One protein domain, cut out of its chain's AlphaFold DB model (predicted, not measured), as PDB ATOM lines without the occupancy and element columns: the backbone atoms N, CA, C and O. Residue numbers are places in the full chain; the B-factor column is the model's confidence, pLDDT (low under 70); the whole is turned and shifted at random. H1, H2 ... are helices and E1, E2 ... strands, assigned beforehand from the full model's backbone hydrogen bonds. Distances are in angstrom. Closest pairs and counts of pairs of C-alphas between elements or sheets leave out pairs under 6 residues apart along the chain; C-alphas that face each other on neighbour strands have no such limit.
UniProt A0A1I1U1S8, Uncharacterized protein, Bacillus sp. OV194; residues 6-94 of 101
ATOM      1  N   ILE A   6     196.902 251.781 199.426       74.19
ATOM      2  CA  ILE A   6     195.834 250.862 199.081       74.19
ATOM      3  C   ILE A   6     194.978 251.541 198.036       74.19
ATOM      4  O   ILE A   6     194.581 252.693 198.213       74.19
ATOM      5  N   VAL A   7     194.669 250.812 196.974       81.88
ATOM      6  CA  VAL A   7     193.667 251.236 196.003       81.88
ATOM      7  C   VAL A   7     192.458 250.332 196.155       81.88
ATOM      8  O   VAL A   7     192.586 249.109 196.151       81.88
ATOM      9  N   LEU A   8     191.292 250.943 196.312       81.06
ATOM     10  CA  LEU A   8     190.004 250.271 196.318       81.06
ATOM     11  C   LEU A   8     189.306 250.602 195.012       81.06
ATOM     12  O   LEU A   8     189.097 251.773 194.699       81.06
ATOM     13  N   GLU A   9     188.942 249.570 194.274       86.12
ATOM     14  CA  GLU A   9     188.040 249.656 193.138       86.12
ATOM     15  C   GLU A   9     186.689 249.123 193.585       86.12
ATOM     16  O   GLU A   9     186.542 247.935 193.861       86.12
ATOM     17  N   VAL A  10     185.714 250.018 193.710       82.56
ATOM     18  CA  VAL A  10     184.374 249.702 194.197       82.56
ATOM     19  C   VAL A  10     183.408 249.733 193.033       82.56
ATOM     20  O   VAL A  10     183.257 250.758 192.365       82.56
ATOM     21  N   TYR A  11     182.764 248.595 192.800       84.31
ATOM     22  CA  TYR A  11     181.775 248.425 191.757       84.31
ATOM     23  C   TYR A  11     180.380 248.365 192.363       84.31
ATOM     24  O   TYR A  11     180.073 247.528 193.217       84.31
ATOM     25  N   THR A  12     179.519 249.263 191.910       81.38
ATOM     26  CA  THR A  12     178.152 249.414 192.405       81.38
ATOM     27  C   THR A  12     177.140 248.824 191.425       81.38
ATOM     28  O   THR A  12     177.412 248.611 190.243       81.38
ATOM     29  N   SER A  13     175.932 248.545 191.912       78.44
ATOM     30  CA  SER A  13     174.847 247.935 191.125       78.44
ATOM     31  C   SER A  13     174.399 248.767 189.919       78.44
ATOM     32  O   SER A  13     173.911 248.208 188.938       78.44
ATOM     33  N   ASP A  14     174.623 250.083 189.946       81.38
ATOM     34  CA  ASP A  14     174.408 251.001 188.823       81.38
ATOM     35  C   ASP A  14     175.596 251.040 187.841       81.38
ATOM     36  O   ASP A  14     175.644 251.895 186.956       81.38
ATOM     37  N   ARG A  15     176.524 250.078 187.955       73.69
ATOM     38  CA  ARG A  15     177.700 249.880 187.094       73.69
ATOM     39  C   ARG A  15     178.708 251.027 187.140       73.69
ATOM     40  O   ARG A  15     179.418 251.262 186.161       73.69
ATOM     41  N   ARG A  16     178.782 251.754 188.258       79.06
ATOM     42  CA  ARG A  16     179.813 252.774 188.464       79.06
ATOM     43  C   ARG A  16     181.038 252.160 189.122       79.06
ATOM     44  O   ARG A  16     180.932 251.363 190.050       79.06
ATOM     45  N   LEU A  17     182.202 252.556 188.616       82.12
ATOM     46  CA  LEU A  17     183.486 252.284 189.237       82.12
ATOM     47  C   LEU A  17     183.901 253.511 190.043       82.12
ATOM     48  O   LEU A  17     184.067 254.600 189.490       82.12
ATOM     49  N   HIS A  18     184.097 253.315 191.339       81.19
ATOM     50  CA  HIS A  18     184.673 254.303 192.236       81.19
ATOM     51  C   HIS A  18     186.075 253.848 192.629       81.19
ATOM     52  O   HIS A  18     186.254 252.720 193.082       81.19
ATOM     53  N   GLN A  19     187.069 254.719 192.452       83.38
ATOM     54  CA  GLN A  19     188.443 254.439 192.855       83.38
ATOM     55  C   GLN A  19     188.817 255.298 194.058       83.38
ATOM     56  O   GLN A  19     188.716 256.524 194.006       83.38
ATOM     57  N   ILE A  20     189.268 254.655 195.131       79.31
ATOM     58  CA  ILE A  20     189.695 255.324 196.363       79.31
ATOM     59  C   ILE A  20     191.133 254.922 196.642       79.31
ATOM     60  O   ILE A  20     191.470 253.742 196.618       79.31
ATOM     61  N   THR A  21     191.993 255.904 196.901       80.12
ATOM     62  CA  THR A  21     193.377 255.660 197.319       80.12
ATOM     63  C   THR A  21     193.529 256.031 198.783       80.12
ATOM     64  O   THR A  21     193.304 257.182 199.154       80.12
ATOM     65  N   LEU A  22     193.930 255.066 199.606       74.00
ATOM     66  CA  LEU A  22     194.161 255.250 201.035       74.00
ATOM     67  C   LEU A  22     195.653 255.110 201.364       74.00
ATOM     68  O   LEU A  22     196.341 254.283 200.758       74.00
ATOM     69  N   PRO A  23     196.164 255.892 202.327       73.00
ATOM     70  CA  PRO A  23     197.516 255.714 202.844       73.00
ATOM     71  C   PRO A  23     197.617 254.419 203.676       73.00
ATOM     72  O   PRO A  23     196.655 254.034 204.351       73.00
ATOM     73  N   VAL A  24     198.763 253.728 203.623       67.38
ATOM     74  CA  VAL A  24     198.948 252.404 204.262       67.38
ATOM     75  C   VAL A  24     198.786 252.435 205.781       67.38
ATOM     76  O   VAL A  24     198.465 251.414 206.383       67.38
ATOM     77  N   GLU A  25     198.993 253.578 206.432       68.25
ATOM     78  CA  GLU A  25     198.875 253.712 207.885       68.25
ATOM     79  C   GLU A  25     197.458 253.370 208.352       68.25
ATOM     80  O   GLU A  25     197.292 252.711 209.378       68.25
ATOM     81  N   LYS A  26     196.448 253.695 207.534       62.53
ATOM     82  CA  LYS A  26     195.063 253.311 207.806       62.53
ATOM     83  C   LYS A  26     194.810 251.806 207.661       62.53
ATOM     84  O   LYS A  26     193.893 251.284 208.280       62.53
ATOM     85  N   TRP A  27     195.622 251.067 206.899       57.94
ATOM     86  CA  TRP A  27     195.466 249.611 206.744       57.94
ATOM     87  C   TRP A  27     195.580 248.858 208.060       57.94
ATOM     88  O   TRP A  27     194.830 247.913 208.284       57.94
ATOM     89  N   LYS A  28     196.540 249.243 208.910       58.19
ATOM     90  CA  LYS A  28     196.738 248.574 210.200       58.19
ATOM     91  C   LYS A  28     195.486 248.708 211.055       58.19
ATOM     92  O   LYS A  28     194.990 247.700 211.541       58.19
ATOM     93  N   GLU A  29     194.918 249.911 211.104       56.66
ATOM     94  CA  GLU A  29     193.648 250.167 211.784       56.66
ATOM     95  C   GLU A  29     192.504 249.330 211.190       56.66
ATOM     96  O   GLU A  29     191.739 248.736 211.943       56.66
ATOM     97  N   TYR A  30     192.396 249.206 209.865       55.94
ATOM     98  CA  TYR A  30     191.320 248.428 209.234       55.94
ATOM     99  C   TYR A  30     191.474 246.909 209.394       55.94
ATOM    100  O   TYR A  30     190.488 246.211 209.626       55.94
ATOM    101  N   LYS A  31     192.704 246.388 209.307       53.03
ATOM    102  CA  LYS A  31     193.005 244.964 209.509       53.03
ATOM    103  C   LYS A  31     192.751 244.538 210.955       53.03
ATOM    104  O   LYS A  31     192.246 243.444 211.178       53.03
ATOM    105  N   GLU A  32     193.140 245.366 211.921       50.06
ATOM    106  CA  GLU A  32     193.044 245.037 213.348       50.06
ATOM    107  C   GLU A  32     191.624 245.196 213.897       50.06
ATOM    108  O   GLU A  32     191.246 244.462 214.805       50.06
ATOM    109  N   ASN A  33     190.827 246.106 213.332       49.84
ATOM    110  CA  ASN A  33     189.468 246.366 213.809       49.84
ATOM    111  C   ASN A  33     188.371 245.630 213.021       49.84
ATOM    112  O   ASN A  33     187.198 245.912 213.254       49.84
ATOM    113  N   GLU A  34     188.723 244.765 212.056       49.84
ATOM    114  CA  GLU A  34     187.777 244.200 211.068       49.84
ATOM    115  C   GLU A  34     186.849 245.270 210.458       49.84
ATOM    116  O   GLU A  34     185.720 245.003 210.044       49.84
ATOM    117  N   LEU A  35     187.314 246.522 210.427       47.97
ATOM    118  CA  LEU A  35     186.561 247.625 209.869       47.97
ATOM    119  C   LEU A  35     186.646 247.464 208.359       47.97
ATOM    120  O   LEU A  35     187.630 247.845 207.720       47.97
ATOM    121  N   ASP A  36     185.609 246.867 207.782       58.00
ATOM    122  CA  ASP A  36     185.403 246.916 206.350       58.00
ATOM    123  C   ASP A  36     185.276 248.396 205.975       58.00
ATOM    124  O   ASP A  36     184.260 249.040 206.218       58.00
ATOM    125  N   ILE A  37     186.326 248.950 205.361       53.50
ATOM    126  CA  ILE A  37     186.330 250.273 204.700       53.50
ATOM    127  C   ILE A  37     185.072 250.463 203.823       53.50
ATOM    128  O   ILE A  37     184.567 251.560 203.608       53.50
ATOM    129  N   GLU A  38     184.550 249.340 203.354       55.97
ATOM    130  CA  GLU A  38     183.380 249.121 202.521       55.97
ATOM    131  C   GLU A  38     182.066 249.517 203.230       55.97
ATOM    132  O   GLU A  38     181.083 249.851 202.573       55.97
ATOM    133  N   HIS A  39     182.049 249.528 204.567       54.75
ATOM    134  CA  HIS A  39     180.856 249.687 205.398       54.75
ATOM    135  C   HIS A  39     180.552 251.138 205.813       54.75
ATOM    136  O   HIS A  39     179.380 251.454 206.013       54.75
ATOM    137  N   GLU A  40     181.545 252.029 205.939       54.03
ATOM    138  CA  GLU A  40     181.310 253.423 206.371       54.03
ATOM    139  C   GLU A  40     181.060 254.397 205.211       54.03
ATOM    140  O   GLU A  40     180.168 255.242 205.315       54.03
ATOM    141  N   GLU A  41     181.781 254.282 204.090       54.41
ATOM    142  CA  GLU A  41     181.679 255.265 202.995       54.41
ATOM    143  C   GLU A  41     180.522 254.992 202.019       54.41
ATOM    144  O   GLU A  41     179.974 255.925 201.433       54.41
ATOM    145  N   PHE A  42     180.078 253.739 201.884       59.22
ATOM    146  CA  PHE A  42     179.129 253.339 200.832       59.22
ATOM    147  C   PHE A  42     177.710 253.024 201.324       59.22
ATOM    148  O   PHE A  42     176.785 252.906 200.518       59.22
ATOM    149  N   ARG A  43     177.495 252.946 202.647       55.69
ATOM    150  CA  ARG A  43     176.220 252.514 203.257       55.69
ATOM    151  C   ARG A  43     175.028 253.429 202.992       55.69
ATOM    152  O   ARG A  43     173.903 253.039 203.291       55.69
ATOM    153  N   LYS A  44     175.253 254.658 202.522       52.44
ATOM    154  CA  LYS A  44     174.182 255.655 202.489       52.44
ATOM    155  C   LYS A  44     173.285 255.558 201.261       52.44
ATOM    156  O   LYS A  44     172.094 255.782 201.428       52.44
ATOM    157  N   GLU A  45     173.783 255.194 200.074       51.88
ATOM    158  CA  GLU A  45     172.959 255.304 198.851       51.88
ATOM    159  C   GLU A  45     173.247 254.274 197.736       51.88
ATOM    160  O   GLU A  45     172.531 254.259 196.736       51.88
ATOM    161  N   GLN A  46     174.247 253.389 197.864       58.72
ATOM    162  CA  GLN A  46     174.686 252.532 196.752       58.72
ATOM    163  C   GLN A  46     174.751 251.050 197.142       58.72
ATOM    164  O   GLN A  46     175.460 250.672 198.072       58.72
ATOM    165  N   LYS A  47     174.047 250.180 196.399       72.94
ATOM    166  CA  LYS A  47     174.240 248.725 196.518       72.94
ATOM    167  C   LYS A  47     175.599 248.372 195.905       72.94
ATOM    168  O   LYS A  47     175.717 248.332 194.678       72.94
ATOM    169  N   ILE A  48     176.619 248.173 196.735       77.50
ATOM    170  CA  ILE A  48     177.912 247.621 196.313       77.50
ATOM    171  C   ILE A  48     177.684 246.201 195.788       77.50
ATOM    172  O   ILE A  48     176.943 245.430 196.390       77.50
ATOM    173  N   VAL A  49     178.326 245.859 194.674       82.62
ATOM    174  CA  VAL A  49     178.323 244.505 194.102       82.62
ATOM    175  C   VAL A  49     179.655 243.823 194.366       82.62
ATOM    176  O   VAL A  49     179.683 242.673 194.805       82.62
ATOM    177  N   SER A  50     180.760 244.527 194.130       85.94
ATOM    178  CA  SER A  50     182.089 243.994 194.388       85.94
ATOM    179  C   SER A  50     183.094 245.081 194.722       85.94
ATOM    180  O   SER A  50     182.905 246.256 194.397       85.94
ATOM    181  N   ILE A  51     184.164 244.671 195.395       84.38
ATOM    182  CA  ILE A  51     185.291 245.529 195.736       84.38
ATOM    183  C   ILE A  51     186.578 244.767 195.478       84.38
ATOM    184  O   ILE A  51     186.774 243.677 196.018       84.38
ATOM    185  N   THR A  52     187.470 245.364 194.696       85.56
ATOM    186  CA  THR A  52     188.839 244.880 194.531       85.56
ATOM    187  C   THR A  52     189.780 245.783 195.312       85.56
ATOM    188  O   THR A  52     189.843 246.992 195.091       85.56
ATOM    189  N   LYS A  53     190.511 245.192 196.254       83.94
ATOM    190  CA  LYS A  53     191.504 245.865 197.089       83.94
ATOM    191  C   LYS A  53     192.892 245.506 196.575       83.94
ATOM    192  O   LYS A  53     193.222 244.325 196.494       83.94
ATOM    193  N   TYR A  54     193.706 246.511 196.288       84.56
ATOM    194  CA  TYR A  54     195.093 246.371 195.854       84.56
ATOM    195  C   TYR A  54     196.034 246.927 196.909       84.56
ATOM    196  O   TYR A  54     195.838 248.054 197.368       84.56
ATOM    197  N   LEU A  55     197.081 246.174 197.244       79.31
ATOM    198  CA  LEU A  55     198.123 246.626 198.160       79.31
ATOM    199  C   LEU A  55     199.413 246.907 197.391       79.31
ATOM    200  O   LEU A  55     199.991 245.990 196.809       79.31
ATOM    201  N   TYR A  56     199.878 248.156 197.427       81.00
ATOM    202  CA  TYR A  56     201.118 248.581 196.781       81.00
ATOM    203  C   TYR A  56     202.212 248.848 197.816       81.00
ATOM    204  O   TYR A  56     201.992 249.553 198.802       81.00
ATOM    205  N   ASN A  57     203.414 248.322 197.579       76.38
ATOM    206  CA  ASN A  57     204.578 248.615 198.419       76.38
ATOM    207  C   ASN A  57     205.209 249.988 198.097       76.38
ATOM    208  O   ASN A  57     204.759 250.712 197.204       76.38
ATOM    209  N   VAL A  58     206.288 250.341 198.807       77.00
ATOM    210  CA  VAL A  58     207.052 251.592 198.606       77.00
ATOM    211  C   VAL A  58     207.560 251.793 197.176       77.00
ATOM    212  O   VAL A  58     207.793 252.924 196.767       77.00
ATOM    213  N   ASN A  59     207.721 250.716 196.409       80.19
ATOM    214  CA  ASN A  59     208.212 250.766 195.034       80.19
ATOM    215  C   ASN A  59     207.067 250.836 194.010       80.19
ATOM    216  O   ASN A  59     207.324 250.836 192.811       80.19
ATOM    217  N   GLY A  60     205.808 250.876 194.464       77.06
ATOM    218  CA  GLY A  60     204.634 250.875 193.594       77.06
ATOM    219  C   GLY A  60     204.307 249.508 192.991       77.06
ATOM    220  O   GLY A  60     203.523 249.444 192.049       77.06
ATOM    221  N   ASN A  61     204.870 248.418 193.520       82.88
ATOM    222  CA  ASN A  61     204.524 247.063 193.090       82.88
ATOM    223  C   ASN A  61     203.337 246.544 193.899       82.88
ATOM    224  O   ASN A  61     203.309 246.718 195.122       82.88
ATOM    225  N   ILE A  62     202.407 245.857 193.230       83.31
ATOM    226  CA  ILE A  62     201.358 245.090 193.907       83.31
ATOM    227  C   ILE A  62     202.037 243.982 194.710       83.31
ATOM    228  O   ILE A  62     202.893 243.268 194.193       83.31
ATOM    229  N   VAL A  63     201.671 243.851 195.977       81.06
ATOM    230  CA  VAL A  63     202.143 242.777 196.866       81.06
ATOM    231  C   VAL A  63     201.011 241.864 197.337       81.06
ATOM    232  O   VAL A  63     201.255 240.897 198.048       81.06
ATOM    233  N   GLY A  64     199.778 242.159 196.925       82.19
ATOM    234  CA  GLY A  64     198.612 241.311 197.126       82.19
ATOM    235  C   GLY A  64     197.333 242.008 196.682       82.19
ATOM    236  O   GLY A  64     197.291 243.238 196.535       82.19
ATOM    237  N   SER A  65     196.282 241.217 196.488       84.25
ATOM    238  CA  SER A  65     194.941 241.744 196.250       84.25
ATOM    239  C   SER A  65     193.853 240.881 196.885       84.25
ATOM    240  O   SER A  65     194.055 239.705 197.189       84.25
ATOM    241  N   ARG A  66     192.689 241.492 197.112       85.75
ATOM    242  CA  ARG A  66     191.472 240.816 197.569       85.75
ATOM    243  C   ARG A  66     190.304 241.268 196.714       85.75
ATOM    244  O   ARG A  66     190.076 242.466 196.599       85.75
ATOM    245  N   HIS A  67     189.536 240.324 196.193       88.62
ATOM    246  CA  HIS A  67     188.271 240.593 195.524       88.62
ATOM    247  C   HIS A  67     187.124 240.113 196.415       88.62
ATOM    248  O   HIS A  67     187.101 238.947 196.795       88.62
ATOM    249  N   SER A  68     186.203 241.006 196.767       86.25
ATOM    250  CA  SER A  68     185.031 240.743 197.609       86.25
ATOM    251  C   SER A  68     183.745 240.944 196.809       86.25
ATOM    252  O   SER A  68     183.666 241.882 196.019       86.25
ATOM    253  N   PHE A  69     182.724 240.118 197.051       86.12
ATOM    254  CA  PHE A  69     181.399 240.209 196.428       86.12
ATOM    255  C   PHE A  69     180.297 240.278 197.475       86.12
ATOM    256  O   PHE A  69     180.344 239.572 198.484       86.12
ATOM    257  N   TYR A  70     179.269 241.070 197.185       82.50
ATOM    258  CA  TYR A  70     178.175 241.370 198.100       82.50
ATOM    259  C   TYR A  70     176.822 240.986 197.500       82.50
ATOM    260  O   TYR A  70     176.612 241.075 196.290       82.50
ATOM    261  N   ASN A  71     175.893 240.549 198.354       81.19
ATOM    262  CA  ASN A  71     174.496 240.371 197.963       81.19
ATOM    263  C   ASN A  71     173.744 241.716 197.936       81.19
ATOM    264  O   ASN A  71     174.272 242.762 198.308       81.19
ATOM    265  N   GLU A  72     172.470 241.689 197.542       77.56
ATOM    266  CA  GLU A  72     171.639 242.900 197.454       77.56
ATOM    267  C   GLU A  72     171.388 243.604 198.797       77.56
ATOM    268  O   GLU A  72     171.018 244.778 198.808       77.56
ATOM    269  N   GLU A  73     171.586 242.894 199.911       76.75
ATOM    270  CA  GLU A  73     171.492 243.418 201.278       76.75
ATOM    271  C   GLU A  73     172.823 244.025 201.759       76.75
ATOM    272  O   GLU A  73     172.913 244.494 202.893       76.75
ATOM    273  N   GLY A  74     173.867 244.000 200.921       73.75
ATOM    274  CA  GLY A  74     175.206 244.486 201.249       73.75
ATOM    275  C   GLY A  74     176.024 243.530 202.120       73.75
ATOM    276  O   GLY A  74     176.989 243.957 202.744       73.75
ATOM    277  N   ARG A  75     175.660 242.245 202.195       76.75
ATOM    278  CA  ARG A  75     176.413 241.228 202.950       76.75
ATOM    279  C   ARG A  75     177.444 240.542 202.060       76.75
ATOM    280  O   ARG A  75     177.112 240.140 200.945       76.75
ATOM    281  N   LEU A  76     178.663 240.363 202.570       80.00
ATOM    282  CA  LEU A  76     179.739 239.636 201.892       80.00
ATOM    283  C   LEU A  76     179.330 238.176 201.651       80.00
ATOM    284  O   LEU A  76     179.086 237.443 202.606       80.00
ATOM    285  N   VAL A  77     179.286 237.744 200.391       84.44
ATOM    286  CA  VAL A  77     178.955 236.359 199.996       84.44
ATOM    287  C   VAL A  77     180.168 235.566 199.531       84.44
ATOM    288  O   VAL A  77     180.160 234.339 199.584       84.44
ATOM    289  N   HIS A  78     181.208 236.242 199.055       85.94
ATOM    290  CA  HIS A  78     182.394 235.591 198.520       85.94
ATOM    291  C   HIS A  78     183.594 236.524 198.602       85.94
ATOM    292  O   HIS A  78     183.455 237.728 198.368       85.94
ATOM    293  N   PHE A  79     184.773 235.975 198.875       86.44
ATOM    294  CA  PHE A  79     186.019 236.669 198.594       86.44
ATOM    295  C   PHE A  79     187.116 235.729 198.102       86.44
ATOM    296  O   PHE A  79     187.147 234.544 198.432       86.44
ATOM    297  N   GLN A  80     188.049 236.313 197.357       86.88
ATOM    298  CA  GLN A  80     189.249 235.664 196.854       86.88
ATOM    299  C   GLN A  80     190.468 236.537 197.155       86.88
ATOM    300  O   GLN A  80     190.481 237.727 196.838       86.88
ATOM    301  N   LEU A  81     191.492 235.942 197.760       83.12
ATOM    302  CA  LEU A  81     192.819 236.527 197.917       83.12
ATOM    303  C   LEU A  81     193.714 236.082 196.769       83.12
ATOM    304  O   LEU A  81     193.655 234.922 196.349       83.12
ATOM    305  N   TYR A  82     194.574 236.989 196.323       82.12
ATOM    306  CA  TYR A  82     195.594 236.715 195.323       82.12
ATOM    307  C   TYR A  82     196.959 237.220 195.782       82.12
ATOM    308  O   TYR A  82     197.057 238.212 196.519       82.12
ATOM    309  N   ASP A  83     198.008 236.554 195.310       79.56
ATOM    310  CA  ASP A  83     199.379 237.023 195.457       79.56
ATOM    311  C   ASP A  83     199.687 238.195 194.501       79.56
ATOM    312  O   ASP A  83     198.810 238.773 193.849       79.56
ATOM    313  N   ASN A  84     200.958 238.578 194.427       78.38
ATOM    314  CA  ASN A  84     201.430 239.641 193.545       78.38
ATOM    315  C   ASN A  84     201.458 239.269 192.049       78.38
ATOM    316  O   ASN A  84     201.656 240.159 191.223       78.38
ATOM    317  N   ASN A  85     201.262 237.996 191.701       83.81
ATOM    318  CA  ASN A  85     201.162 237.488 190.332       83.81
ATOM    319  C   ASN A  85     199.714 237.205 189.911       83.81
ATOM    320  O   ASN A  85     199.509 236.687 188.817       83.81
ATOM    321  N   TRP A  86     198.728 237.563 190.743       78.94
ATOM    322  CA  TRP A  86     197.316 237.209 190.563       78.94
ATOM    323  C   TRP A  86     197.009 235.713 190.684       78.94
ATOM    324  O   TRP A  86     195.949 235.263 190.244       78.94
ATOM    325  N   GLU A  87     197.883 234.947 191.331       83.75
ATOM    326  CA  GLU A  87     197.600 233.554 191.652       83.75
ATOM    327  C   GLU A  87     196.703 233.484 192.898       83.75
ATOM    328  O   GLU A  87     196.973 234.163 193.898       83.75
ATOM    329  N   PRO A  88     195.609 232.703 192.865       84.44
ATOM    330  CA  PRO A  88     194.678 232.604 193.979       84.44
ATOM    331  C   PRO A  88     195.351 231.948 195.191       84.44
ATOM    332  O   PRO A  88     195.802 230.808 195.127       84.44
ATOM    333  N   LEU A  89     195.372 232.657 196.319       82.44
ATOM    334  CA  LEU A  89     195.913 232.161 197.587       82.44
ATOM    335  C   LEU A  89     194.838 231.509 198.457       82.44
ATOM    336  O   LEU A  89     195.066 230.464 199.058       82.44
ATOM    337  N   GLU A  90     193.663 232.133 198.534       82.19
ATOM    338  CA  GLU A  90     192.576 231.698 199.411       82.19
ATOM    339  C   GLU A  90     191.227 232.119 198.838       82.19
ATOM    340  O   GLU A  90     191.059 233.265 198.423       82.19
ATOM    341  N   SER A  91     190.260 231.206 198.851       85.88
ATOM    342  CA  SER A  91     188.883 231.460 198.434       85.88
ATOM    343  C   SER A  91     187.933 231.100 199.561       85.88
ATOM    344  O   SER A  91     188.015 229.994 200.101       85.88
ATOM    345  N   VAL A  92     186.996 231.989 199.876       80.94
ATOM    346  CA  VAL A  92     185.930 231.706 200.838       80.94
ATOM    347  C   VAL A  92     184.595 232.120 200.245       80.94
ATOM    348  O   VAL A  92     184.396 233.263 199.842       80.94
ATOM    349  N   SER A  93     183.655 231.180 200.246       84.06
ATOM    350  CA  SER A  93     182.250 231.424 199.927       84.06
ATOM    351  C   SER A  93     181.429 231.312 201.202       84.06
ATOM    352  O   SER A  93     181.472 230.293 201.893       84.06
ATOM    353  N   LEU A  94     180.674 232.357 201.510       77.75
ATOM    354  CA  LEU A  94     179.808 232.423 202.674       77.75
ATOM    355  C   LEU A  94     178.397 232.029 202.248       77.75
ATOM    356  O   LEU A  94     177.761 232.699 201.433       77.75
TER     357      LEU A  94
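Overview. This is residues 6 to 94 of the 101 residues of an uncharacterized protein of Bacillus sp. OV194 (UniProt A0A1I1U1S8). One twisted antiparallel sheet of six strands makes the body, and a bulge with two short helices, H1 and H2, joins E2 to E3 beside the E2, E1 and E3 part of it. Residues 28 to 34, of which 28 to 32 belong to H1, stick out. The 89 printed residues hold E1 E2 H1 H2 E3 E4 E5 E6 along the chain; the sheet's order is E2 E1 E3 E4 E5 E6, and the class is mixed. The whole is compact, with a radius of gyration of the C-alphas of 13.0 A and spans of 36 by 26 by 25 A.

Along the chain. E1, residues 6 to 12, begins at C-alpha 6 (195.834, 250.862, 199.081) and is 19.0 A long. E2, residues 17 to 23, is 19.8 A long. H1 is residues 25 to 32 and H2 residues 37 to 40. E3, residues 48 to 56, measures 23.2 A, E4, residues 62 to 70, 23.9 A, and E5, residues 76 to 82, 17.4 A. E6, residues 88 to 93, ends at C-alpha 93 (182.250, 231.424, 199.927).

Arrangement. E1 and E2 form a hairpin, with N 8 and O 20 2.8 A apart. E1 and E3 are antiparallel, with N 9 and O 52 at 2.9 A. E3 E4 E5 E6 are a meander, each strand the antiparallel neighbour of the one before: N 53 and O 66 are 2.8 A apart, N 67 and O 80 2.8 A, N 81 and O 90 2.8 A. E2, H1 H2, E3 form a split strand-helix-strand unit, two strands running the same way with E1 between them, its crossover right-handed. H2 only grazes the sheet, with residues 37 to 39. H1 is not on it, but only just, with 4 pairs of C-alphas within 10 A. H1 and H2 are close but not clearly touching; their closest C-alphas, Tyr 30 and Ile 37, are 7.0 A apart. In H1, 3 of 4 O i to N i+4 pairs are within hydrogen-bond range; H2 is too short for one.

Size, cuts and confidence. The C-alphas of Asn 59 and Glu 73, the two farthest apart, are 38.0 A apart. The printed part has no cut and no long link. Residues 24 to 46 have pLDDT under 70.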